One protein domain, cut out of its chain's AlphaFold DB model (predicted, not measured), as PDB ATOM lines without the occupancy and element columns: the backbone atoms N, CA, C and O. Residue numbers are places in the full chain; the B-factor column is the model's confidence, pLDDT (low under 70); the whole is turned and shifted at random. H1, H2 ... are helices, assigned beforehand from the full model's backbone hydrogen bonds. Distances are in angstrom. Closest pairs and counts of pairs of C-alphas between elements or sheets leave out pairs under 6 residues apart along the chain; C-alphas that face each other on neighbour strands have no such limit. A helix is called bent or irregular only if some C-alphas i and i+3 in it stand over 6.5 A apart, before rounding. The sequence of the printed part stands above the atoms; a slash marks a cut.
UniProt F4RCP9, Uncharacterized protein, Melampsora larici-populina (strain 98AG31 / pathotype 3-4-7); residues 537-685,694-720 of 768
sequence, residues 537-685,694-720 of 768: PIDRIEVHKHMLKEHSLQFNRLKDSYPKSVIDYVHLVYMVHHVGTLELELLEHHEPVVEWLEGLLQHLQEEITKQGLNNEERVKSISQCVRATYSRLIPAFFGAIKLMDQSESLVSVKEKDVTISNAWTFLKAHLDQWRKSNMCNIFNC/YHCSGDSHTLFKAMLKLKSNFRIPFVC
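Overview. This is residues 537 to 685 and 694 to 720 of the 768 residues of an uncharacterized protein of Melampsora larici-populina (strain 98AG31 / pathotype 3-4-7) (UniProt F4RCP9). Three long helices, H3, H4 and H5, run roughly along the longest axis, and a helical hairpin of H1 and H2 stands across one end, with H2 crossing H4b closely and H1 on its outer side. Toward the other end H7 crosses H4a and H5, and the short H6 packs on H3. The printed part has 176 residues with seven named helices, H1 to H7 in chain order, and no named strand: all helix. It is only just compact, close to loose, with a radius of gyration of the C-alphas of 18.6 A and spans of 54 by 39 by 31 A.

Arrangement. H4, residues 616 to 643, was assigned as one helix by its hydrogen bonds but is bent: C-alphas 631 and 634 are 6.9 A apart, and its arms H4a, residues 616 to 631, and H4b, residues 634 to 643, stand at a shallow tilt of 19 degrees. H4b touches H2, residues 569 to 587, about perpendicular at 79 degrees; their closest C-alphas, Gly 580 and Gly 639, are 3.6 A apart. H4b and H5, residues 658 to 675, form a hairpin at 31 degrees, closest at C-alphas Phe 638 and Ile 660, 6.5 A. H4a and H3, residues 593 to 610, form another at 19 degrees, closest at C-alphas Gln 605 and Val 619, 6.1 A. H1, residues 541 to 561, touches H2 with residues 548 to 555 alone, opposite ways at a shallow tilt of 25 degrees, closest at C-alphas His 551 and Val 579, 6.3 A. H7, residues 697 to 709, touches H5 about perpendicular at 74 degrees, with residues 670 to 674 of H5 alone; the closest C-alphas, His 670 and Ser 700, are 6.2 A apart. H6, residues 679 to 683, only just touches H3, with 3 pairs of C-alphas within 8 A, closest at Ile 608 and Met 679, 6.4 A. Every O i to N i+4 pair is within hydrogen-bond range in H2, H3, H4a, H4b, H6 and H7; H1 has 14 of 17 and H5 11 of 14.

Along the chain. H1 begins at C-alpha 541, (140.132, 166.021, 185.119), spans 30.2 A and has a kink of 28 degrees near residue 552. H2 spans 26.5 A, H3 26.1 A, H4a 22.1 A and H5 25.9 A. H7 ends at C-alpha 709, (131.067, 148.368, 222.878).

Size, cuts and confidence. The farthest C-alphas, Pro 563 and Gly 612, are 57.6 A apart. Residues 686 to 693 are not printed, a gap of 20.2 A between C-alphas 685 and 694. The link H4 to H5 is long. Mean pLDDT of the printed part is 71.2; 78 residues are under 70, among them 549 to 572 and 694 to 720.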
ATOM      1  N   PRO A 537     137.844 157.829 178.470       54.66
ATOM      2  CA  PRO A 537     139.177 157.557 179.010       54.66
ATOM      3  C   PRO A 537     139.423 158.352 180.300       54.66
ATOM      4  O   PRO A 537     139.321 159.578 180.315       54.66
ATOM      5  N   ILE A 538     139.731 157.625 181.375       56.03
ATOM      6  CA  ILE A 538     139.655 158.069 182.781       56.03
ATOM      7  C   ILE A 538     140.709 159.132 183.144       56.03
ATOM      8  O   ILE A 538     140.548 159.872 184.107       56.03
ATOM      9  N   ASP A 539     141.756 159.256 182.334       53.16
ATOM     10  CA  ASP A 539     142.989 160.000 182.615       53.16
ATOM     11  C   ASP A 539     142.851 161.539 182.694       53.16
ATOM     12  O   ASP A 539     143.855 162.226 182.879       53.16
ATOM     13  N   ARG A 540     141.645 162.098 182.518       62.12
ATOM     14  CA  ARG A 540     141.399 163.550 182.436       62.12
ATOM     15  C   ARG A 540     140.575 164.080 183.615       62.12
ATOM     16  O   ARG A 540     139.652 163.416 184.089       62.12
ATOM     17  N   ILE A 541     140.840 165.323 184.025       60.25
ATOM     18  CA  ILE A 541     140.132 166.021 185.119       60.25
ATOM     19  C   ILE A 541     138.618 166.099 184.847       60.25
ATOM     20  O   ILE A 541     137.803 165.971 185.761       60.25
ATOM     21  N   GLU A 542     138.215 166.236 183.582       64.75
ATOM     22  CA  GLU A 542     136.809 166.260 183.163       64.75
ATOM     23  C   GLU A 542     136.099 164.934 183.456       64.75
ATOM     24  O   GLU A 542     134.890 164.931 183.690       64.75
ATOM     25  N   VAL A 543     136.829 163.812 183.474       64.06
ATOM     26  CA  VAL A 543     136.272 162.499 183.816       64.06
ATOM     27  C   VAL A 543     136.202 162.308 185.326       64.06
ATOM     28  O   VAL A 543     135.192 161.795 185.788       64.06
ATOM     29  N   HIS A 544     137.145 162.838 186.115       65.50
ATOM     30  CA  HIS A 544     136.973 162.931 187.574       65.50
ATOM     31  C   HIS A 544     135.709 163.742 187.922       65.50
ATOM     32  O   HIS A 544     134.833 163.273 188.651       65.50
ATOM     33  N   LYS A 545     135.555 164.922 187.300       68.06
ATOM     34  CA  LYS A 545     134.347 165.761 187.383       68.06
ATOM     35  C   LYS A 545     133.092 164.999 186.949       68.06
ATOM     36  O   LYS A 545     132.070 165.092 187.624       68.06
ATOM     37  N   HIS A 546     133.151 164.233 185.857       67.75
ATOM     38  CA  HIS A 546     132.023 163.426 185.390       67.75
ATOM     39  C   HIS A 546     131.679 162.284 186.347       67.75
ATOM     40  O   HIS A 546     130.504 162.094 186.619       67.75
ATOM     41  N   MET A 547     132.658 161.549 186.880       68.75
ATOM     42  CA  MET A 547     132.435 160.438 187.812       68.75
ATOM     43  C   MET A 547     131.846 160.933 189.133       68.75
ATOM     44  O   MET A 547     130.833 160.402 189.579       68.75
ATOM     45  N   LEU A 548     132.395 162.006 189.712       70.38
ATOM     46  CA  LEU A 548     131.820 162.645 190.900       70.38
ATOM     47  C   LEU A 548     130.401 163.148 190.642       70.38
ATOM     48  O   LEU A 548     129.500 162.919 191.454       70.38
ATOM     49  N   LYS A 549     130.173 163.784 189.488       69.25
ATOM     50  CA  LYS A 549     128.838 164.212 189.068       69.25
ATOM     51  C   LYS A 549     127.911 163.016 188.868       69.25
ATOM     52  O   LYS A 549     126.777 163.089 189.301       69.25
ATOM     53  N   GLU A 550     128.360 161.915 188.276       66.38
ATOM     54  CA  GLU A 550     127.556 160.714 188.040       66.38
ATOM     55  C   GLU A 550     127.181 160.019 189.351       66.38
ATOM     56  O   GLU A 550     126.002 159.760 189.569       66.38
ATOM     57  N   HIS A 551     128.132 159.819 190.267       64.19
ATOM     58  CA  HIS A 551     127.870 159.308 191.618       64.19
ATOM     59  C   HIS A 551     126.894 160.228 192.384       64.19
ATOM     60  O   HIS A 551     125.999 159.745 193.079       64.19
ATOM     61  N   SER A 552     126.979 161.548 192.176       62.31
ATOM     62  CA  SER A 552     126.027 162.539 192.715       62.31
ATOM     63  C   SER A 552     124.694 162.623 191.939       62.31
ATOM     64  O   SER A 552     123.707 163.140 192.453       62.31
ATOM     65  N   LEU A 553     124.621 162.124 190.700       55.66
ATOM     66  CA  LEU A 553     123.418 162.127 189.850       55.66
ATOM     67  C   LEU A 553     122.629 160.818 189.942       55.66
ATOM     68  O   LEU A 553     121.407 160.847 189.809       55.66
ATOM     69  N   GLN A 554     123.278 159.685 190.227       55.31
ATOM     70  CA  GLN A 554     122.595 158.448 190.631       55.31
ATOM     71  C   GLN A 554     121.702 158.704 191.856       55.31
ATOM     72  O   GLN A 554     120.606 158.160 191.964       55.31
ATOM     73  N   PHE A 555     122.126 159.632 192.711       52.12
ATOM     74  CA  PHE A 555     121.355 160.162 193.823       52.12
ATOM     75  C   PHE A 555     120.180 161.069 193.401       52.12
ATOM     76  O   PHE A 555     119.080 160.939 193.933       52.12
ATOM     77  N   ASN A 556     120.341 161.922 192.382       49.16
ATOM     78  CA  ASN A 556     119.205 162.673 191.825       49.16
ATOM     79  C   ASN A 556     118.154 161.757 191.167       49.16
ATOM     80  O   ASN A 556     116.970 162.050 191.263       49.16
ATOM     81  N   ARG A 557     118.530 160.593 190.621       49.78
ATOM     82  CA  ARG A 557     117.542 159.607 190.133       49.78
ATOM     83  C   ARG A 557     116.663 159.028 191.252       49.78
ATOM     84  O   ARG A 557     115.506 158.693 190.998       49.78
ATOM     85  N   LEU A 558     117.158 158.947 192.494       50.34
ATOM     86  CA  LEU A 558     116.327 158.604 193.663       50.34
ATOM     87  C   LEU A 558     115.313 159.716 193.973       50.34
ATOM     88  O   LEU A 558     114.156 159.418 194.262       50.34
ATOM     89  N   LYS A 559     115.714 160.987 193.832       47.41
ATOM     90  CA  LYS A 559     114.826 162.156 193.954       47.41
ATOM     91  C   LYS A 559     113.750 162.180 192.858       47.41
ATOM     92  O   LYS A 559     112.587 162.422 193.164       47.41
ATOM     93  N   ASP A 560     114.106 161.862 191.613       49.69
ATOM     94  CA  ASP A 560     113.157 161.784 190.489       49.69
ATOM     95  C   ASP A 560     112.156 160.621 190.646       49.69
ATOM     96  O   ASP A 560     111.012 160.717 190.205       49.69
ATOM     97  N   SER A 561     112.564 159.541 191.322       52.97
ATOM     98  CA  SER A 561     111.698 158.398 191.657       52.97
ATOM     99  C   SER A 561     110.683 158.717 192.765       52.97
ATOM    100  O   SER A 561     109.630 158.086 192.841       52.97
ATOM    101  N   TYR A 562     110.978 159.709 193.613       53.00
ATOM    102  CA  TYR A 562     110.120 160.168 194.706       53.00
ATOM    103  C   TYR A 562     109.998 161.703 194.693       53.00
ATOM    104  O   TYR A 562     110.462 162.375 195.615       53.00
ATOM    105  N   PRO A 563     109.298 162.302 193.708       50.56
ATOM    106  CA  PRO A 563     109.248 163.759 193.507       50.56
ATOM    107  C   PRO A 563     108.553 164.553 194.635       50.56
ATOM    108  O   PRO A 563     108.405 165.769 194.537       50.56
ATOM    109  N   LYS A 564     108.111 163.878 195.706       55.06
ATOM    110  CA  LYS A 564     107.535 164.465 196.927       55.06
ATOM    111  C   LYS A 564     108.372 164.225 198.191       55.06
ATOM    112  O   LYS A 564     108.019 164.770 199.233       55.06
ATOM    113  N   SER A 565     109.442 163.424 198.149       52.91
ATOM    114  CA  SER A 565     110.305 163.247 199.321       52.91
ATOM    115  C   SER A 565     111.231 164.449 199.475       52.91
ATOM    116  O   SER A 565     112.051 164.726 198.598       52.91
ATOM    117  N   VAL A 566     111.134 165.127 200.620       59.25
ATOM    118  CA  VAL A 566     112.202 166.009 201.107       59.25
ATOM    119  C   VAL A 566     113.509 165.209 201.112       59.25
ATOM    120  O   VAL A 566     113.497 164.029 201.467       59.25
ATOM    121  N   ILE A 567     114.626 165.824 200.704       58.16
ATOM    122  CA  ILE A 567     115.947 165.187 200.799       58.16
ATOM    123  C   ILE A 567     116.262 165.017 202.285       58.16
ATOM    124  O   ILE A 567     116.697 165.954 202.950       58.16
ATOM    125  N   ASP A 568     115.976 163.828 202.799       63.16
ATOM    126  CA  ASP A 568     116.199 163.488 204.195       63.16
ATOM    127  C   ASP A 568     117.686 163.201 204.474       63.16
ATOM    128  O   ASP A 568     118.453 162.824 203.584       63.16
ATOM    129  N   TYR A 569     118.087 163.343 205.732       64.81
ATOM    130  CA  TYR A 569     119.439 163.105 206.226       64.81
ATOM    131  C   TYR A 569     119.996 161.724 205.816       64.81
ATOM    132  O   TYR A 569     121.154 161.627 205.404       64.81
ATOM    133  N   VAL A 570     119.162 160.675 205.814       63.81
ATOM    134  CA  VAL A 570     119.536 159.327 205.338       63.81
ATOM    135  C   VAL A 570     120.087 159.356 203.908       63.81
ATOM    136  O   VAL A 570     121.070 158.685 203.595       63.81
ATOM    137  N   HIS A 571     119.478 160.164 203.040       65.31
ATOM    138  CA  HIS A 571     119.901 160.321 201.657       65.31
ATOM    139  C   HIS A 571     121.274 161.018 201.591       65.31
ATOM    140  O   HIS A 571     122.183 160.519 200.925       65.31
ATOM    141  N   LEU A 572     121.477 162.110 202.339       69.75
ATOM    142  CA  LEU A 572     122.773 162.800 202.394       69.75
ATOM    143  C   LEU A 572     123.924 161.844 202.754       69.75
ATOM    144  O   LEU A 572     124.974 161.896 202.110       69.75
ATOM    145  N   VAL A 573     123.729 160.930 203.713       70.31
ATOM    146  CA  VAL A 573     124.802 159.996 204.088       70.31
ATOM    147  C   VAL A 573     125.078 158.938 203.016       70.31
ATOM    148  O   VAL A 573     126.235 158.560 202.836       70.31
ATOM    149  N   TYR A 574     124.081 158.505 202.234       72.19
ATOM    150  CA  TYR A 574     124.346 157.652 201.067       72.19
ATOM    151  C   TYR A 574     125.218 158.349 200.025       72.19
ATOM    152  O   TYR A 574     126.176 157.749 199.541       72.19
ATOM    153  N   MET A 575     124.924 159.613 199.702       73.94
ATOM    154  CA  MET A 575     125.740 160.393 198.768       73.94
ATOM    155  C   MET A 575     127.175 160.552 199.293       73.94
ATOM    156  O   MET A 575     128.128 160.277 198.568       73.94
ATOM    157  N   VAL A 576     127.326 160.916 200.571       81.31
ATOM    158  CA  VAL A 576     128.618 161.014 201.266       81.31
ATOM    159  C   VAL A 576     129.390 159.689 201.201       81.31
ATOM    160  O   VAL A 576     130.520 159.661 200.721       81.31
ATOM    161  N   HIS A 577     128.792 158.569 201.612       81.88
ATOM    162  CA  HIS A 577     129.460 157.262 201.596       81.88
ATOM    163  C   HIS A 577     129.842 156.824 200.175       81.88
ATOM    164  O   HIS A 577     130.944 156.314 199.967       81.88
ATOM    165  N   HIS A 578     128.987 157.076 199.182       80.31
ATOM    166  CA  HIS A 578     129.228 156.655 197.803       80.31
ATOM    167  C   HIS A 578     130.327 157.475 197.111       80.31
ATOM    168  O   HIS A 578     131.191 156.896 196.449       80.31
ATOM    169  N   VAL A 579     130.344 158.799 197.309       83.56
ATOM    170  CA  VAL A 579     131.433 159.679 196.847       83.56
ATOM    171  C   VAL A 579     132.745 159.290 197.521       83.56
ATOM    172  O   VAL A 579     133.752 159.096 196.851       83.56
ATOM    173  N   GLY A 580     132.745 159.093 198.839       88.75
ATOM    174  CA  GLY A 580     133.970 158.739 199.549       88.75
ATOM    175  C   GLY A 580     134.462 157.311 199.322       88.75
ATOM    176  O   GLY A 580     135.645 157.050 199.514       88.75
ATOM    177  N   THR A 581     133.600 156.392 198.876       86.69
ATOM    178  CA  THR A 581     134.032 155.064 198.404       86.69
ATOM    179  C   THR A 581     134.824 155.191 197.101       86.69
ATOM    180  O   THR A 581     135.856 154.545 196.963       86.69
ATOM    181  N   LEU A 582     134.395 156.067 196.180       85.88
ATOM    182  CA  LEU A 582     135.171 156.392 194.978       85.88
ATOM    183  C   LEU A 582     136.524 157.016 195.355       85.88
ATOM    184  O   LEU A 582     137.552 156.514 194.920       85.88
ATOM    185  N   GLU A 583     136.542 158.045 196.208       89.00
ATOM    186  CA  GLU A 583     137.797 158.678 196.660       89.00
ATOM    187  C   GLU A 583     138.741 157.695 197.376       89.00
ATOM    188  O   GLU A 583     139.957 157.804 197.239       89.00
ATOM    189  N   LEU A 584     138.203 156.710 198.107       91.12
ATOM    190  CA  LEU A 584     138.988 155.631 198.710       91.12
ATOM    191  C   LEU A 584     139.592 154.697 197.647       91.12
ATOM    192  O   LEU A 584     140.792 154.436 197.705       91.12
ATOM    193  N   GLU A 585     138.810 154.235 196.662       87.69
ATOM    194  CA  GLU A 585     139.339 153.418 195.556       87.69
ATOM    195  C   GLU A 585     140.431 154.175 194.776       87.69
ATOM    196  O   GLU A 585     141.479 153.597 194.488       87.69
ATOM    197  N   LEU A 586     140.249 155.480 194.527       87.50
ATOM    198  CA  LEU A 586     141.256 156.342 193.898       87.50
ATOM    199  C   LEU A 586     142.524 156.483 194.749       87.50
ATOM    200  O   LEU A 586     143.632 156.278 194.253       87.50
ATOM    201  N   LEU A 587     142.380 156.782 196.042       90.31
ATOM    202  CA  LEU A 587     143.504 156.883 196.974       90.31
ATOM    203  C   LEU A 587     144.324 155.585 197.017       90.31
ATOM    204  O   LEU A 587     145.550 155.633 197.105       90.31
ATOM    205  N   GLU A 588     143.677 154.426 196.906       90.19
ATOM    206  CA  GLU A 588     144.330 153.115 196.930       90.19
ATOM    207  C   GLU A 588     145.185 152.791 195.696       90.19
ATOM    208  O   GLU A 588     145.990 151.857 195.752       90.19
ATOM    209  N   HIS A 589     145.104 153.583 194.621       86.38
ATOM    210  CA  HIS A 589     146.088 153.560 193.530       86.38
ATOM    211  C   HIS A 589     147.405 154.267 193.880       86.38
ATOM    212  O   HIS A 589     148.376 154.147 193.135       86.38
ATOM    213  N   HIS A 590     147.465 154.968 195.016       87.44
ATOM    214  CA  HIS A 590     148.627 155.744 195.461       87.44
ATOM    215  C   HIS A 590     149.092 155.385 196.882       87.44
ATOM    216  O   HIS A 590     150.262 155.558 197.208       87.44
ATOM    217  N   GLU A 591     148.201 154.868 197.728       90.19
ATOM    218  CA  GLU A 591     148.444 154.569 199.142       90.19
ATOM    219  C   GLU A 591     148.029 153.128 199.498       90.19
ATOM    220  O   GLU A 591     146.980 152.663 199.051       90.19
ATOM    221  N   PRO A 592     148.795 152.416 200.341       90.12
ATOM    222  CA  PRO A 592     148.437 151.084 200.829       90.12
ATOM    223  C   PRO A 592     147.455 151.180 202.014       90.12
ATOM    224  O   PRO A 592     147.821 150.944 203.166       90.12
ATOM    225  N   VAL A 593     146.222 151.637 201.758       89.94
ATOM    226  CA  VAL A 593     145.215 151.905 202.809       89.94
ATOM    227  C   VAL A 593     144.789 150.620 203.523       89.94
ATOM    228  O   VAL A 593     144.815 150.559 204.753       89.94
ATOM    229  N   VAL A 594     144.436 149.602 202.736       86.19
ATOM    230  CA  VAL A 594     144.020 148.268 203.192       86.19
ATOM    231  C   VAL A 594     145.134 147.627 204.019       86.19
ATOM    232  O   VAL A 594     144.952 147.385 205.214       86.19
ATOM    233  N   GLU A 595     146.332 147.530 203.437       86.06
ATOM    234  CA  GLU A 595     147.478 146.857 204.050       86.06
ATOM    235  C   GLU A 595     147.932 147.541 205.355       86.06
ATOM    236  O   GLU A 595     148.401 146.889 206.293       86.06
ATOM    237  N   TRP A 596     147.757 148.866 205.460       90.56
ATOM    238  CA  TRP A 596     148.030 149.613 206.691       90.56
ATOM    239  C   TRP A 596     147.020 149.298 207.807       90.56
ATOM    240  O   TRP A 596     147.411 149.124 208.967       90.56
ATOM    241  N   LEU A 597     145.728 149.204 207.471       87.88
ATOM    242  CA  LEU A 597     144.659 148.871 208.420       87.88
ATOM    243  C   LEU A 597     144.764 147.423 208.908       87.88
ATOM    244  O   LEU A 597     144.440 147.131 210.057       87.88
ATOM    245  N   GLU A 598     145.277 146.523 208.080       82.62
ATOM    246  CA  GLU A 598     145.510 145.128 208.453       82.62
ATOM    247  C   GLU A 598     146.758 144.968 209.317       82.62
ATOM    248  O   GLU A 598     146.720 144.240 210.308       82.62
ATOM    249  N   GLY A 599     147.820 145.738 209.051       84.50
ATOM    250  CA  GLY A 599     148.943 145.878 209.981       84.50
ATOM    251  C   GLY A 599     148.511 146.440 211.345       84.50
ATOM    252  O   GLY A 599     149.002 146.004 212.387       84.50
ATOM    253  N   LEU A 600     147.542 147.368 211.373       86.38
ATOM    254  CA  LEU A 600     146.894 147.812 212.614       86.38
ATOM    255  C   LEU A 600     146.085 146.682 213.279       86.38
ATOM    256  O   LEU A 600     146.223 146.480 214.485       86.38
ATOM    257  N   LEU A 601     145.279 145.928 212.525       85.50
ATOM    258  CA  LEU A 601     144.507 144.794 213.046       85.50
ATOM    259  C   LEU A 601     145.411 143.726 213.673       85.50
ATOM    260  O   LEU A 601     145.166 143.312 214.806       85.50
ATOM    261  N   GLN A 602     146.454 143.307 212.958       83.19
ATOM    262  CA  GLN A 602     147.423 142.320 213.423       83.19
ATOM    263  C   GLN A 602     148.080 142.781 214.728       83.19
ATOM    264  O   GLN A 602     148.049 142.056 215.719       83.19
ATOM    265  N   HIS A 603     148.580 144.019 214.772       85.75
ATOM    266  CA  HIS A 603     149.190 144.588 215.973       85.75
ATOM    267  C   HIS A 603     148.235 144.575 217.184       85.75
ATOM    268  O   HIS A 603     148.615 144.159 218.277       85.75
ATOM    269  N   LEU A 604     146.966 144.959 216.997       83.56
ATOM    270  CA  LEU A 604     145.959 144.939 218.067       83.56
ATOM    271  C   LEU A 604     145.617 143.511 218.549       83.56
ATOM    272  O   LEU A 604     145.302 143.317 219.725       83.56
ATOM    273  N   GLN A 605     145.684 142.507 217.667       82.81
ATOM    274  CA  GLN A 605     145.511 141.088 218.017       82.81
ATOM    275  C   GLN A 605     146.729 140.524 218.773       82.81
ATOM    276  O   GLN A 605     146.568 139.782 219.749       82.81
ATOM    277  N   GLU A 606     147.942 140.905 218.371       82.44
ATOM    278  CA  GLU A 606     149.184 140.561 219.070       82.44
ATOM    279  C   GLU A 606     149.206 141.140 220.491       82.44
ATOM    280  O   GLU A 606     149.519 140.419 221.437       82.44
ATOM    281  N   GLU A 607     148.798 142.401 220.676       82.38
ATOM    282  CA  GLU A 607     148.714 143.028 222.002       82.38
ATOM    283  C   GLU A 607     147.694 142.347 222.927       82.38
ATOM    284  O   GLU A 607     148.002 142.100 224.094       82.38
ATOM    285  N   ILE A 608     146.522 141.934 222.417       79.31
ATOM    286  CA  ILE A 608     145.593 141.076 223.180       79.31
ATOM    287  C   ILE A 608     146.271 139.781 223.639       79.31
ATOM    288  O   ILE A 608     146.060 139.335 224.771       79.31
ATOM    289  N   THR A 609     147.070 139.174 222.763       78.44
ATOM    290  CA  THR A 609     147.706 137.878 223.015       78.44
ATOM    291  C   THR A 609     148.801 138.006 224.074       78.44
ATOM    292  O   THR A 609     148.801 137.240 225.037       78.44
ATOM    293  N   LYS A 610     149.664 139.029 223.971       80.50
ATOM    294  CA  LYS A 610     150.692 139.364 224.978       80.50
ATOM    295  C   LYS A 610     150.088 139.651 226.355       80.50
ATOM    296  O   LYS A 610     150.661 139.268 227.368       80.50
ATOM    297  N   GLN A 611     148.921 140.291 226.392       74.69
ATOM    298  CA  GLN A 611     148.213 140.647 227.627       74.69
ATOM    299  C   GLN A 611     147.419 139.472 228.238       74.69
ATOM    300  O   GLN A 611     146.701 139.657 229.221       74.69
ATOM    301  N   GLY A 612     147.509 138.260 227.670       71.50
ATOM    302  CA  GLY A 612     146.790 137.076 228.156       71.50
ATOM    303  C   GLY A 612     145.271 137.137 227.944       71.50
ATOM    304  O   GLY A 612     144.534 136.307 228.470       71.50
ATOM    305  N   LEU A 613     144.776 138.097 227.155       64.06
ATOM    306  CA  LEU A 613     143.348 138.371 226.954       64.06
ATOM    307  C   LEU A 613     142.728 137.548 225.815       64.06
ATOM    308  O   LEU A 613     141.697 137.965 225.281       64.06
ATOM    309  N   ASN A 614     143.354 136.429 225.429       66.12
ATOM    310  CA  ASN A 614     143.132 135.682 224.184       66.12
ATOM    311  C   ASN A 614     141.788 134.911 224.140       66.12
ATOM    312  O   ASN A 614     141.738 133.691 224.014       66.12
ATOM    313  N   ASN A 615     140.683 135.648 224.269       75.00
ATOM    314  CA  ASN A 615     139.321 135.201 224.009       75.00
ATOM    315  C   ASN A 615     138.981 135.501 222.538       75.00
ATOM    316  O   ASN A 615     139.086 136.647 222.085       75.00
ATOM    317  N   GLU A 616     138.517 134.479 221.818       74.88
ATOM    318  CA  GLU A 616     138.076 134.552 220.423       74.88
ATOM    319  C   GLU A 616     137.040 135.665 220.169       74.88
ATOM    320  O   GLU A 616     137.088 136.327 219.132       74.88
ATOM    321  N   GLU A 617     136.155 135.949 221.129       75.50
ATOM    322  CA  GLU A 617     135.186 137.047 221.024       75.50
ATOM    323  C   GLU A 617     135.858 138.423 220.955       75.50
ATOM    324  O   GLU A 617     135.432 139.277 220.180       75.50
ATOM    325  N   ARG A 618     136.938 138.645 221.715       76.44
ATOM    326  CA  ARG A 618     137.657 139.931 221.739       76.44
ATOM    327  C   ARG A 618     138.422 140.152 220.436       76.44
ATOM    328  O   ARG A 618     138.335 141.228 219.846       76.44
ATOM    329  N   VAL A 619     139.086 139.106 219.939       76.69
ATOM    330  CA  VAL A 619     139.740 139.089 218.618       76.69
ATOM    331  C   VAL A 619     138.722 139.371 217.505       76.69
ATOM    332  O   VAL A 619     138.983 140.181 216.608       76.69
ATOM    333  N   LYS A 620     137.526 138.772 217.585       77.38
ATOM    334  CA  LYS A 620     136.418 139.025 216.656       77.38
ATOM    335  C   LYS A 620     135.938 140.480 216.711       77.38
ATOM    336  O   LYS A 620     135.813 141.091 215.651       77.38
ATOM    337  N   SER A 621     135.743 141.058 217.899       75.62
ATOM    338  CA  SER A 621     135.319 142.459 218.057       75.62
ATOM    339  C   SER A 621     136.324 143.461 217.478       75.62
ATOM    340  O   SER A 621     135.913 144.384 216.778       75.62
ATOM    341  N   ILE A 622     137.636 143.267 217.676       79.19
ATOM    342  CA  ILE A 622     138.663 144.118 217.034       79.19
ATOM    343  C   ILE A 622     138.587 143.993 215.511       79.19
ATOM    344  O   ILE A 622     138.555 145.003 214.810       79.19
ATOM    345  N   SER A 623     138.510 142.762 215.001       80.25
ATOM    346  CA  SER A 623     138.437 142.493 213.557       80.25
ATOM    347  C   SER A 623     137.219 143.162 212.917       80.25
ATOM    348  O   SER A 623     137.313 143.733 211.832       80.25
ATOM    349  N   GLN A 624     136.078 143.147 213.610       76.81
ATOM    350  CA  GLN A 624     134.867 143.849 213.189       76.81
ATOM    351  C   GLN A 624     135.008 145.373 213.279       76.81
ATOM    352  O   GLN A 624     134.557 146.058 212.364       76.81
ATOM    353  N   CYS A 625     135.658 145.900 214.321       77.81
ATOM    354  CA  CYS A 625     135.915 147.330 214.488       77.81
ATOM    355  C   CYS A 625     136.784 147.882 213.347       77.81
ATOM    356  O   CYS A 625     136.345 148.786 212.638       77.81
ATOM    357  N   VAL A 626     137.949 147.280 213.076       82.44
ATOM    358  CA  VAL A 626     138.846 147.717 211.986       82.44
ATOM    359  C   VAL A 626     138.172 147.577 210.614       82.44
ATOM    360  O   VAL A 626     138.214 148.506 209.806       82.44
ATOM    361  N   ARG A 627     137.451 146.472 210.364       80.81
ATOM    362  CA  ARG A 627     136.649 146.301 209.139       80.81
ATOM    363  C   ARG A 627     135.563 147.373 208.996       80.81
ATOM    364  O   ARG A 627     135.291 147.814 207.879       80.81
ATOM    365  N   ALA A 628     134.927 147.793 210.089       76.38
ATOM    366  CA  ALA A 628     133.917 148.847 210.068       76.38
ATOM    367  C   ALA A 628     134.536 150.239 209.853       76.38
ATOM    368  O   ALA A 628     133.957 151.043 209.124       76.38
ATOM    369  N   THR A 629     135.730 150.499 210.396       81.69
ATOM    370  CA  THR A 629     136.532 151.687 210.066       81.69
ATOM    371  C   THR A 629     136.770 151.761 208.559       81.69
ATOM    372  O   THR A 629     136.376 152.742 207.932       81.69
ATOM    373  N   TYR A 630     137.312 150.695 207.963       85.62
ATOM    374  CA  TYR A 630     137.580 150.625 206.525       85.62
ATOM    375  C   TYR A 630     136.318 150.803 205.665       85.62
ATOM    376  O   TYR A 630     136.254 151.689 204.823       85.62
ATOM    377  N   SER A 631     135.285 149.989 205.895       80.56
ATOM    378  CA  SER A 631     134.112 149.921 205.005       80.56
ATOM    379  C   SER A 631     133.069 151.030 205.206       80.56
ATOM    380  O   SER A 631     132.165 151.174 204.379       80.56
ATOM    381  N   ARG A 632     133.143 151.799 206.302       74.25
ATOM    382  CA  ARG A 632     132.127 152.812 206.651       74.25
ATOM    383  C   ARG A 632     132.728 154.158 207.032       74.25
ATOM    384  O   ARG A 632     132.369 155.157 206.417       74.25
ATOM    385  N   LEU A 633     133.619 154.186 208.029       81.75
ATOM    386  CA  LEU A 633     134.149 155.437 208.584       81.75
ATOM    387  C   LEU A 633     134.980 156.204 207.549       81.75
ATOM    388  O   LEU A 633     134.745 157.390 207.338       81.75
ATOM    389  N   ILE A 634     135.927 155.519 206.900       88.44
ATOM    390  CA  ILE A 634     136.858 156.134 205.949       88.44
ATOM    391  C   ILE A 634     136.114 156.679 204.713       88.44
ATOM    392  O   ILE A 634     136.259 157.874 204.449       88.44
ATOM    393  N   PRO A 635     135.239 155.908 204.026       87.94
ATOM    394  CA  PRO A 635     134.384 156.447 202.973       87.94
ATOM    395  C   PRO A 635     133.539 157.636 203.436       87.94
ATOM    396  O   PRO A 635     133.562 158.682 202.800       87.94
ATOM    397  N   ALA A 636     132.832 157.543 204.568       82.31
ATOM    398  CA  ALA A 636     131.992 158.655 205.016       82.31
ATOM    399  C   ALA A 636     132.808 159.936 205.288       82.31
ATOM    400  O   ALA A 636     132.383 161.033 204.927       82.31
ATOM    401  N   PHE A 637     134.007 159.807 205.862       84.69
ATOM    402  CA  PHE A 637     134.910 160.932 206.102       84.69
ATOM    403  C   PHE A 637     135.427 161.558 204.799       84.69
ATOM    404  O   PHE A 637     135.341 162.773 204.626       84.69
ATOM    405  N   PHE A 638     135.916 160.741 203.859       89.75
ATOM    406  CA  PHE A 638     136.415 161.220 202.566       89.75
ATOM    407  C   PHE A 638     135.319 161.885 201.738       89.75
ATOM    408  O   PHE A 638     135.541 162.963 201.196       89.75
ATOM    409  N   GLY A 639     134.118 161.308 201.697       86.94
ATOM    410  CA  GLY A 639     132.996 161.891 200.969       86.94
ATOM    411  C   GLY A 639     132.520 163.211 201.564       86.94
ATOM    412  O   GLY A 639     132.274 164.156 200.819       86.94
ATOM    413  N   ALA A 640     132.453 163.319 202.896       85.12
ATOM    414  CA  ALA A 640     132.109 164.572 203.564       85.12
ATOM    415  C   ALA A 640     133.146 165.665 203.264       85.12
ATOM    416  O   ALA A 640     132.779 166.795 202.953       85.12
ATOM    417  N   ILE A 641     134.437 165.323 203.298       86.88
ATOM    418  CA  ILE A 641     135.519 166.245 202.936       86.88
ATOM    419  C   ILE A 641     135.420 166.665 201.471       86.88
ATOM    420  O   ILE A 641     135.481 167.859 201.194       86.88
ATOM    421  N   LYS A 642     135.222 165.718 200.549       85.00
ATOM    422  CA  LYS A 642     135.157 165.994 199.111       85.00
ATOM    423  C   LYS A 642     133.965 166.875 198.740       85.00
ATOM    424  O   LYS A 642     134.114 167.797 197.949       85.00
ATOM    425  N   LEU A 643     132.802 166.640 199.353       81.06
ATOM    426  CA  LEU A 643     131.592 167.449 199.160       81.06
ATOM    427  C   LEU A 643     131.684 168.850 199.794       81.06
ATOM    428  O   LEU A 643     130.954 169.749 199.385       81.06
ATOM    429  N   MET A 644     132.570 169.045 200.777       80.62
ATOM    430  CA  MET A 644     132.896 170.359 201.349       80.62
ATOM    431  C   MET A 644     134.087 171.046 200.667       80.62
ATOM    432  O   MET A 644     134.417 172.184 201.026       80.62
ATOM    433  N   ASP A 645     134.771 170.378 199.736       80.50
ATOM    434  CA  ASP A 645     135.873 170.990 199.005       80.50
ATOM    435  C   ASP A 645     135.356 171.822 197.826       80.50
ATOM    436  O   ASP A 645     134.288 171.569 197.267       80.50
ATOM    437  N   GLN A 646     136.089 172.876 197.476       66.25
ATOM    438  CA  GLN A 646     135.682 173.751 196.378       66.25
ATOM    439  C   GLN A 646     135.965 173.041 195.052       66.25
ATOM    440  O   GLN A 646     137.055 172.521 194.858       66.25
ATOM    441  N   SER A 647     135.011 173.050 194.117       59.19
ATOM    442  CA  SER A 647     135.056 172.296 192.847       59.19
ATOM    443  C   SER A 647     136.233 172.627 191.909       59.19
ATOM    444  O   SER A 647     136.424 171.961 190.887       59.19
ATOM    445  N   GLU A 648     137.019 173.644 192.252       56.34
ATOM    446  CA  GLU A 648     138.254 174.061 191.591       56.34
ATOM    447  C   GLU A 648     139.479 173.230 192.026       56.34
ATOM    448  O   GLU A 648     140.456 173.185 191.287       56.34
ATOM    449  N   SER A 649     139.425 172.503 193.153       58.03
ATOM    450  CA  SER A 649     140.522 171.649 193.651       58.03
ATOM    451  C   SER A 649     140.644 170.287 192.952       58.03
ATOM    452  O   SER A 649     141.417 169.435 193.388       58.03
ATOM    453  N   LEU A 650     139.872 170.037 191.889       63.72
ATOM    454  CA  LEU A 650     139.774 168.711 191.276       63.72
ATOM    455  C   LEU A 650     141.019 168.348 190.456       63.72
ATOM    456  O   LEU A 650     141.223 168.828 189.343       63.72
ATOM    457  N   VAL A 651     141.800 167.443 191.039       63.09
ATOM    458  CA  VAL A 651     143.040 166.850 190.527       63.09
ATOM    459  C   VAL A 651     142.748 165.772 189.465       63.09
ATOM    460  O   VAL A 651     141.657 165.187 189.442       63.09
ATOM    461  N   SER A 652     143.705 165.496 188.567       69.00
ATOM    462  CA  SER A 652     143.591 164.378 187.614       69.00
ATOM    463  C   SER A 652     143.483 163.047 188.358       69.00
ATOM    464  O   SER A 652     144.115 162.861 189.387       69.00
ATOM    465  N   VAL A 653     142.739 162.074 187.826       68.31
ATOM    466  CA  VAL A 653     142.580 160.761 188.482       68.31
ATOM    467  C   VAL A 653     143.926 160.016 188.619       68.31
ATOM    468  O   VAL A 653     144.078 159.170 189.493       68.31
ATOM    469  N   LYS A 654     144.921 160.342 187.776       72.00
ATOM    470  CA  LYS A 654     146.303 159.817 187.851       72.00
ATOM    471  C   LYS A 654     147.174 160.476 188.919       72.00
ATOM    472  O   LYS A 654     148.247 159.958 189.225       72.00
ATOM    473  N   GLU A 655     146.759 161.625 189.426       79.56
ATOM    474  CA  GLU A 655     147.497 162.418 190.393       79.56
ATOM    475  C   GLU A 655     146.887 162.235 191.783       79.56
ATOM    476  O   GLU A 655     145.678 162.086 191.959       79.56
ATOM    477  N   LYS A 656     147.740 162.252 192.806       81.81
ATOM    478  CA  LYS A 656     147.299 162.045 194.180       81.81
ATOM    479  C   LYS A 656     146.545 163.281 194.676       81.81
ATOM    480  O   LYS A 656     147.163 164.317 194.917       81.81
ATOM    481  N   ASP A 657     145.237 163.156 194.887       84.88
ATOM    482  CA  ASP A 657     144.418 164.219 195.479       84.88
ATOM    483  C   ASP A 657     144.997 164.648 196.842       84.88
ATOM    484  O   ASP A 657     145.116 163.855 197.782       84.88
ATOM    485  N   VAL A 658     145.397 165.919 196.942       86.81
ATOM    486  CA  VAL A 658     146.070 166.475 198.125       86.81
ATOM    487  C   VAL A 658     145.106 166.602 199.307       86.81
ATOM    488  O   VAL A 658     145.505 166.365 200.450       86.81
ATOM    489  N   THR A 659     143.835 166.926 199.060       87.50
ATOM    490  CA  THR A 659     142.800 167.028 200.095       87.50
ATOM    491  C   THR A 659     142.549 165.655 200.724       87.50
ATOM    492  O   THR A 659     142.621 165.518 201.950       87.50
ATOM    493  N   ILE A 660     142.352 164.616 199.908       90.06
ATOM    494  CA  ILE A 660     142.139 163.236 200.367       90.06
ATOM    495  C   ILE A 660     143.422 162.635 200.965       90.06
ATOM    496  O   ILE A 660     143.363 161.978 202.003       90.06
ATOM    497  N   SER A 661     144.604 162.923 200.409       89.62
ATOM    498  CA  SER A 661     145.882 162.513 201.010       89.62
ATOM    499  C   SER A 661     146.086 163.119 202.404       89.62
ATOM    500  O   SER A 661     146.582 162.442 203.306       89.62
ATOM    501  N   ASN A 662     145.707 164.382 202.614       88.31
ATOM    502  CA  ASN A 662     145.783 165.023 203.929       88.31
ATOM    503  C   ASN A 662     144.732 164.458 204.897       88.31
ATOM    504  O   ASN A 662     145.054 164.195 206.057       88.31
ATOM    505  N   ALA A 663     143.514 164.189 204.412       88.19
ATOM    506  CA  ALA A 663     142.473 163.485 205.162       88.19
ATOM    507  C   ALA A 663     142.945 162.100 205.635       88.19
ATOM    508  O   ALA A 663     142.724 161.717 206.784       88.19
ATOM    509  N   TRP A 664     143.644 161.366 204.768       93.62
ATOM    510  CA  TRP A 664     144.198 160.059 205.088       93.62
ATOM    511  C   TRP A 664     145.336 160.135 206.107       93.62
ATOM    512  O   TRP A 664     145.342 159.364 207.062       93.62
ATOM    513  N   THR A 665     146.258 161.093 205.976       90.25
ATOM    514  CA  THR A 665     147.313 161.335 206.979       90.25
ATOM    515  C   THR A 665     146.725 161.679 208.352       90.25
ATOM    516  O   THR A 665     147.190 161.163 209.367       90.25
ATOM    517  N   PHE A 666     145.663 162.491 208.391       86.81
ATOM    518  CA  PHE A 666     144.923 162.798 209.617       86.81
ATOM    519  C   PHE A 666     144.286 161.541 210.236       86.81
ATOM    520  O   PHE A 666     144.476 161.275 211.424       86.81
ATOM    521  N   LEU A 667     143.594 160.719 209.436       86.31
ATOM    522  CA  LEU A 667     143.013 159.456 209.903       86.31
ATOM    523  C   LEU A 667     144.075 158.465 210.392       86.31
ATOM    524  O   LEU A 667     143.910 157.912 211.477       86.31
ATOM    525  N   LYS A 668     145.174 158.274 209.650       89.19
ATOM    526  CA  LYS A 668     146.334 157.466 210.071       89.19
ATOM    527  C   LYS A 668     146.818 157.891 211.456       89.19
ATOM    528  O   LYS A 668     146.882 157.058 212.352       89.19
ATOM    529  N   ALA A 669     147.055 159.189 211.665       83.38
ATOM    530  CA  ALA A 669     147.511 159.721 212.948       83.38
ATOM    531  C   ALA A 669     146.506 159.491 214.097       83.38
ATOM    532  O   ALA A 669     146.919 159.236 215.229       83.38
ATOM    533  N   HIS A 670     145.197 159.538 213.824       79.50
ATOM    534  CA  HIS A 670     144.156 159.213 214.807       79.50
ATOM    535  C   HIS A 670     144.051 157.710 215.108       79.50
ATOM    536  O   HIS A 670     143.854 157.336 216.266       79.50
ATOM    537  N   LEU A 671     144.207 156.853 214.098       84.38
ATOM    538  CA  LEU A 671     144.161 155.394 214.221       84.38
ATOM    539  C   LEU A 671     145.457 154.817 214.826       84.38
ATOM    540  O   LEU A 671     145.408 153.833 215.559       84.38
ATOM    541  N   ASP A 672     146.612 155.463 214.636       83.75
ATOM    542  CA  ASP A 672     147.871 155.112 215.314       83.75
ATOM    543  C   ASP A 672     147.788 155.272 216.844       83.75
ATOM    544  O   ASP A 672     148.508 154.602 217.586       83.75
ATOM    545  N   GLN A 673     146.871 156.101 217.353       80.56
ATOM    546  CA  GLN A 673     146.595 156.195 218.793       80.56
ATOM    547  C   GLN A 673     145.940 154.914 219.341       80.56
ATOM    548  O   GLN A 673     146.065 154.616 220.531       80.56
ATOM    549  N   TRP A 674     145.297 154.106 218.488       81.50
ATOM    550  CA  TRP A 674     144.729 152.815 218.890       81.50
ATOM    551  C   TRP A 674     145.842 151.815 219.219       81.50
ATOM    552  O   TRP A 674     145.720 151.089 220.199       81.50
ATOM    553  N   ARG A 675     146.978 151.852 218.502       81.75
ATOM    554  CA  ARG A 675     148.176 151.037 218.814       81.75
ATOM    555  C   ARG A 675     148.732 151.307 220.217       81.75
ATOM    556  O   ARG A 675     149.301 150.425 220.844       81.75
ATOM    557  N   LYS A 676     148.552 152.532 220.722       78.69
ATOM    558  CA  LYS A 676     149.000 152.961 222.059       78.69
ATOM    559  C   LYS A 676     147.946 152.730 223.151       78.69
ATOM    560  O   LYS A 676     148.193 153.046 224.312       78.69
ATOM    561  N   SER A 677     146.762 152.225 222.801       72.31
ATOM    562  CA  SER A 677     145.668 152.028 223.752       72.31
ATOM    563  C   SER A 677     145.837 150.729 224.540       72.31
ATOM    564  O   SER A 677     145.980 149.652 223.972       72.31
ATOM    565  N   ASN A 678     145.763 150.817 225.869       71.75
ATOM    566  CA  ASN A 678     145.826 149.647 226.742       71.75
ATOM    567  C   ASN A 678     144.559 148.778 226.578       71.75
ATOM    568  O   ASN A 678     143.464 149.172 226.990       71.75
ATOM    569  N   MET A 679     144.718 147.592 225.982       72.12
ATOM    570  CA  MET A 679     143.614 146.689 225.642       72.12
ATOM    571  C   MET A 679     143.011 146.003 226.882       72.12
ATOM    572  O   MET A 679     141.793 145.818 226.921       72.12
ATOM    573  N   CYS A 680     143.790 145.741 227.945       67.88
ATOM    574  CA  CYS A 680     143.250 145.348 229.258       67.88
ATOM    575  C   CYS A 680     142.195 146.347 229.747       67.88
ATOM    576  O   CYS A 680     141.091 145.944 230.109       67.88
ATOM    577  N   ASN A 681     142.491 147.648 229.693       69.38
ATOM    578  CA  ASN A 681     141.575 148.694 230.166       69.38
ATOM    579  C   ASN A 681     140.320 148.833 229.283       69.38
ATOM    580  O   ASN A 681     139.311 149.389 229.710       69.38
ATOM    581  N   ILE A 682     140.371 148.359 228.038       69.75
ATOM    582  CA  ILE A 682     139.229 148.370 227.116       69.75
ATOM    583  C   ILE A 682     138.300 147.178 227.376       69.75
ATOM    584  O   ILE A 682     137.083 147.348 227.359       69.75
ATOM    585  N   PHE A 683     138.853 145.990 227.646       69.31
ATOM    586  CA  PHE A 683     138.079 144.746 227.744       69.31
ATOM    587  C   PHE A 683     137.807 144.229 229.167       69.31
ATOM    588  O   PHE A 683     136.985 143.320 229.308       69.31
ATOM    589  N   ASN A 684     138.478 144.753 230.200       63.47
ATOM    590  CA  ASN A 684     138.315 144.307 231.595       63.47
ATOM    591  C   ASN A 684     137.632 145.348 232.509       63.47
ATOM    592  O   ASN A 684     137.236 145.005 233.621       63.47
ATOM    593  N   CYS A 685     137.465 146.602 232.077       47.81
ATOM    594  CA  CYS A 685     136.846 147.644 232.902       47.81
ATOM    595  C   CYS A 685     135.313 147.588 232.845       47.81
ATOM    596  O   CYS A 685     134.682 148.281 232.048       47.81
ATOM    597  N   TYR A 694     144.336 164.582 228.769       32.84
ATOM    598  CA  TYR A 694     145.236 165.311 227.878       32.84
ATOM    599  C   TYR A 694     144.723 165.206 226.434       32.84
ATOM    600  O   TYR A 694     144.309 164.141 225.968       32.84
ATOM    601  N   HIS A 695     144.691 166.357 225.759       41.31
ATOM    602  CA  HIS A 695     143.867 166.622 224.576       41.31
ATOM    603  C   HIS A 695     144.093 165.681 223.374       41.31
ATOM    604  O   HIS A 695     145.164 165.100 223.194       41.31
ATOM    605  N   CYS A 696     143.056 165.569 222.532       45.44
ATOM    606  CA  CYS A 696     142.970 164.843 221.251       45.44
ATOM    607  C   CYS A 696     143.137 163.310 221.300       45.44
ATOM    608  O   CYS A 696     142.520 162.614 220.496       45.44
ATOM    609  N   SER A 697     143.925 162.764 222.231       46.66
ATOM    610  CA  SER A 697     144.080 161.311 222.406       46.66
ATOM    611  C   SER A 697     142.868 160.657 223.079       46.66
ATOM    612  O   SER A 697     142.485 159.539 222.726       46.66
ATOM    613  N   GLY A 698     142.223 161.381 224.002       55.06
ATOM    614  CA  GLY A 698     141.011 160.935 224.689       55.06
ATOM    615  C   GLY A 698     139.856 160.654 223.728       55.06
ATOM    616  O   GLY A 698     139.165 159.652 223.897       55.06
ATOM    617  N   ASP A 699     139.690 161.465 222.682       57.25
ATOM    618  CA  ASP A 699     138.552 161.365 221.759       57.25
ATOM    619  C   ASP A 699     138.659 160.139 220.844       57.25
ATOM    620  O   ASP A 699     137.709 159.365 220.739       57.25
ATOM    621  N   SER A 700     139.836 159.891 220.250       56.91
ATOM    622  CA  SER A 700     140.071 158.684 219.435       56.91
ATOM    623  C   SER A 700     139.956 157.409 220.275       56.91
ATOM    624  O   SER A 700     139.335 156.430 219.857       56.91
ATOM    625  N   HIS A 701     140.499 157.432 221.497       60.72
ATOM    626  CA  HIS A 701     140.407 156.321 222.441       60.72
ATOM    627  C   HIS A 701     138.962 156.062 222.905       60.72
ATOM    628  O   HIS A 701     138.544 154.908 223.033       60.72
ATOM    629  N   THR A 702     138.175 157.120 223.118       63.78
ATOM    630  CA  THR A 702     136.758 157.035 223.502       63.78
ATOM    631  C   THR A 702     135.899 156.541 222.344       63.78
ATOM    632  O   THR A 702     135.075 155.652 222.550       63.78
ATOM    633  N   LEU A 703     136.142 157.017 221.118       64.56
ATOM    634  CA  LEU A 703     135.489 156.516 219.906       64.56
ATOM    635  C   LEU A 703     135.802 155.030 219.674       64.56
ATOM    636  O   LEU A 703     134.886 154.245 219.446       64.56
ATOM    637  N   PHE A 704     137.064 154.612 219.811       65.69
ATOM    638  CA  PHE A 704     137.461 153.204 219.701       65.69
ATOM    639  C   PHE A 704     136.775 152.327 220.757       65.69
ATOM    640  O   PHE A 704     136.215 151.277 220.433       65.69
ATOM    641  N   LYS A 705     136.734 152.786 222.018       66.81
ATOM    642  CA  LYS A 705     135.975 152.138 223.099       66.81
ATOM    643  C   LYS A 705     134.480 152.057 222.795       66.81
ATOM    644  O   LYS A 705     133.881 151.016 223.051       66.81
ATOM    645  N   ALA A 706     133.874 153.115 222.260       66.19
ATOM    646  CA  ALA A 706     132.465 153.124 221.879       66.19
ATOM    647  C   ALA A 706     132.195 152.121 220.746       66.19
ATOM    648  O   ALA A 706     131.318 151.271 220.885       66.19
ATOM    649  N   MET A 707     133.008 152.133 219.684       65.12
ATOM    650  CA  MET A 707     132.908 151.194 218.560       65.12
ATOM    651  C   MET A 707     133.079 149.730 218.989       65.12
ATOM    652  O   MET A 707     132.362 148.873 218.486       65.12
ATOM    653  N   LEU A 708     133.969 149.433 219.945       65.31
ATOM    654  CA  LEU A 708     134.127 148.084 220.508       65.31
ATOM    655  C   LEU A 708     132.989 147.663 221.457       65.31
ATOM    656  O   LEU A 708     132.777 146.467 221.650       65.31
ATOM    657  N   LYS A 709     132.261 148.621 222.048       63.75
ATOM    658  CA  LYS A 709     131.067 148.368 222.878       63.75
ATOM    659  C   LYS A 709     129.796 148.143 222.049       63.75
ATOM    660  O   LYS A 709     128.856 147.528 222.554       63.75
ATOM    661  N   LEU A 710     129.752 148.595 220.792       56.09
ATOM    662  CA  LEU A 710     128.681 148.236 219.861       56.09
ATOM    663  C   LEU A 710     128.731 146.720 219.611       56.09
ATOM    664  O   LEU A 710     129.714 146.196 219.090       56.09
ATOM    665  N   LYS A 711     127.673 145.994 220.004       48.09
ATOM    666  CA  LYS A 711     127.614 144.529 219.848       48.09
ATOM    667  C   LYS A 711     127.829 144.142 218.382       48.09
ATOM    668  O   LYS A 711     127.305 144.791 217.489       48.09
ATOM    669  N   SER A 712     128.483 143.009 218.146       42.28
ATOM    670  CA  SER A 712     128.861 142.470 216.825       42.28
ATOM    671  C   SER A 712     127.748 142.352 215.765       42.28
ATOM    672  O   SER A 712     128.057 142.236 214.577       42.28
ATOM    673  N   ASN A 713     126.476 142.382 216.179       40.22
ATOM    674  CA  ASN A 713     125.295 142.359 215.308       40.22
ATOM    675  C   ASN A 713     124.724 143.758 215.000       40.22
ATOM    676  O   ASN A 713     123.868 143.879 214.124       40.22
ATOM    677  N   PHE A 714     125.185 144.816 215.676       37.28
ATOM    678  CA  PHE A 714     124.895 146.185 215.268       37.28
ATOM    679  C   PHE A 714     125.584 146.425 213.925       37.28
ATOM    680  O   PHE A 714     126.808 146.536 213.819       37.28
ATOM    681  N   ARG A 715     124.776 146.565 212.873       36.88
ATOM    682  CA  ARG A 715     125.199 147.371 211.730       36.88
ATOM    683  C   ARG A 715     125.531 148.747 212.311       36.88
ATOM    684  O   ARG A 715     124.629 149.373 212.854       36.88
ATOM    685  N   ILE A 716     126.782 149.217 212.201       37.41
ATOM    686  CA  ILE A 716     127.020 150.668 212.249       37.41
ATOM    687  C   ILE A 716     126.206 151.203 211.064       37.41
ATOM    688  O   ILE A 716     126.478 150.783 209.931       37.41
ATOM    689  N   PRO A 717     125.112 151.927 211.315       35.44
ATOM    690  CA  PRO A 717     123.926 151.707 210.505       35.44
ATOM    691  C   PRO A 717     123.817 152.719 209.377       35.44
ATOM    692  O   PRO A 717     123.299 153.816 209.535       35.44
ATOM    693  N   PHE A 718     124.206 152.263 208.195       33.66
ATOM    694  CA  PHE A 718     123.607 152.721 206.953       33.66
ATOM    695  C   PHE A 718     123.080 151.472 206.224       33.66
ATOM    696  O   PHE A 718     123.805 150.485 206.081       33.66
ATOM    697  N   VAL A 719     121.802 151.527 205.820       26.98
ATOM    698  CA  VAL A 719     120.948 150.503 205.160       26.98
ATOM    699  C   VAL A 719     119.974 149.681 206.037       26.98
ATOM    700  O   VAL A 719     120.319 148.663 206.644       26.98
ATOM    701  N   CYS A 720     118.709 150.114 205.938       26.72
ATOM    702  CA  CYS A 720     117.419 149.403 205.942       26.72
ATOM    703  C   CYS A 720     117.152 148.235 206.916       26.72
ATOM    704  O   CYS A 720     117.537 147.089 206.670       26.72
TER     705      CYS A 720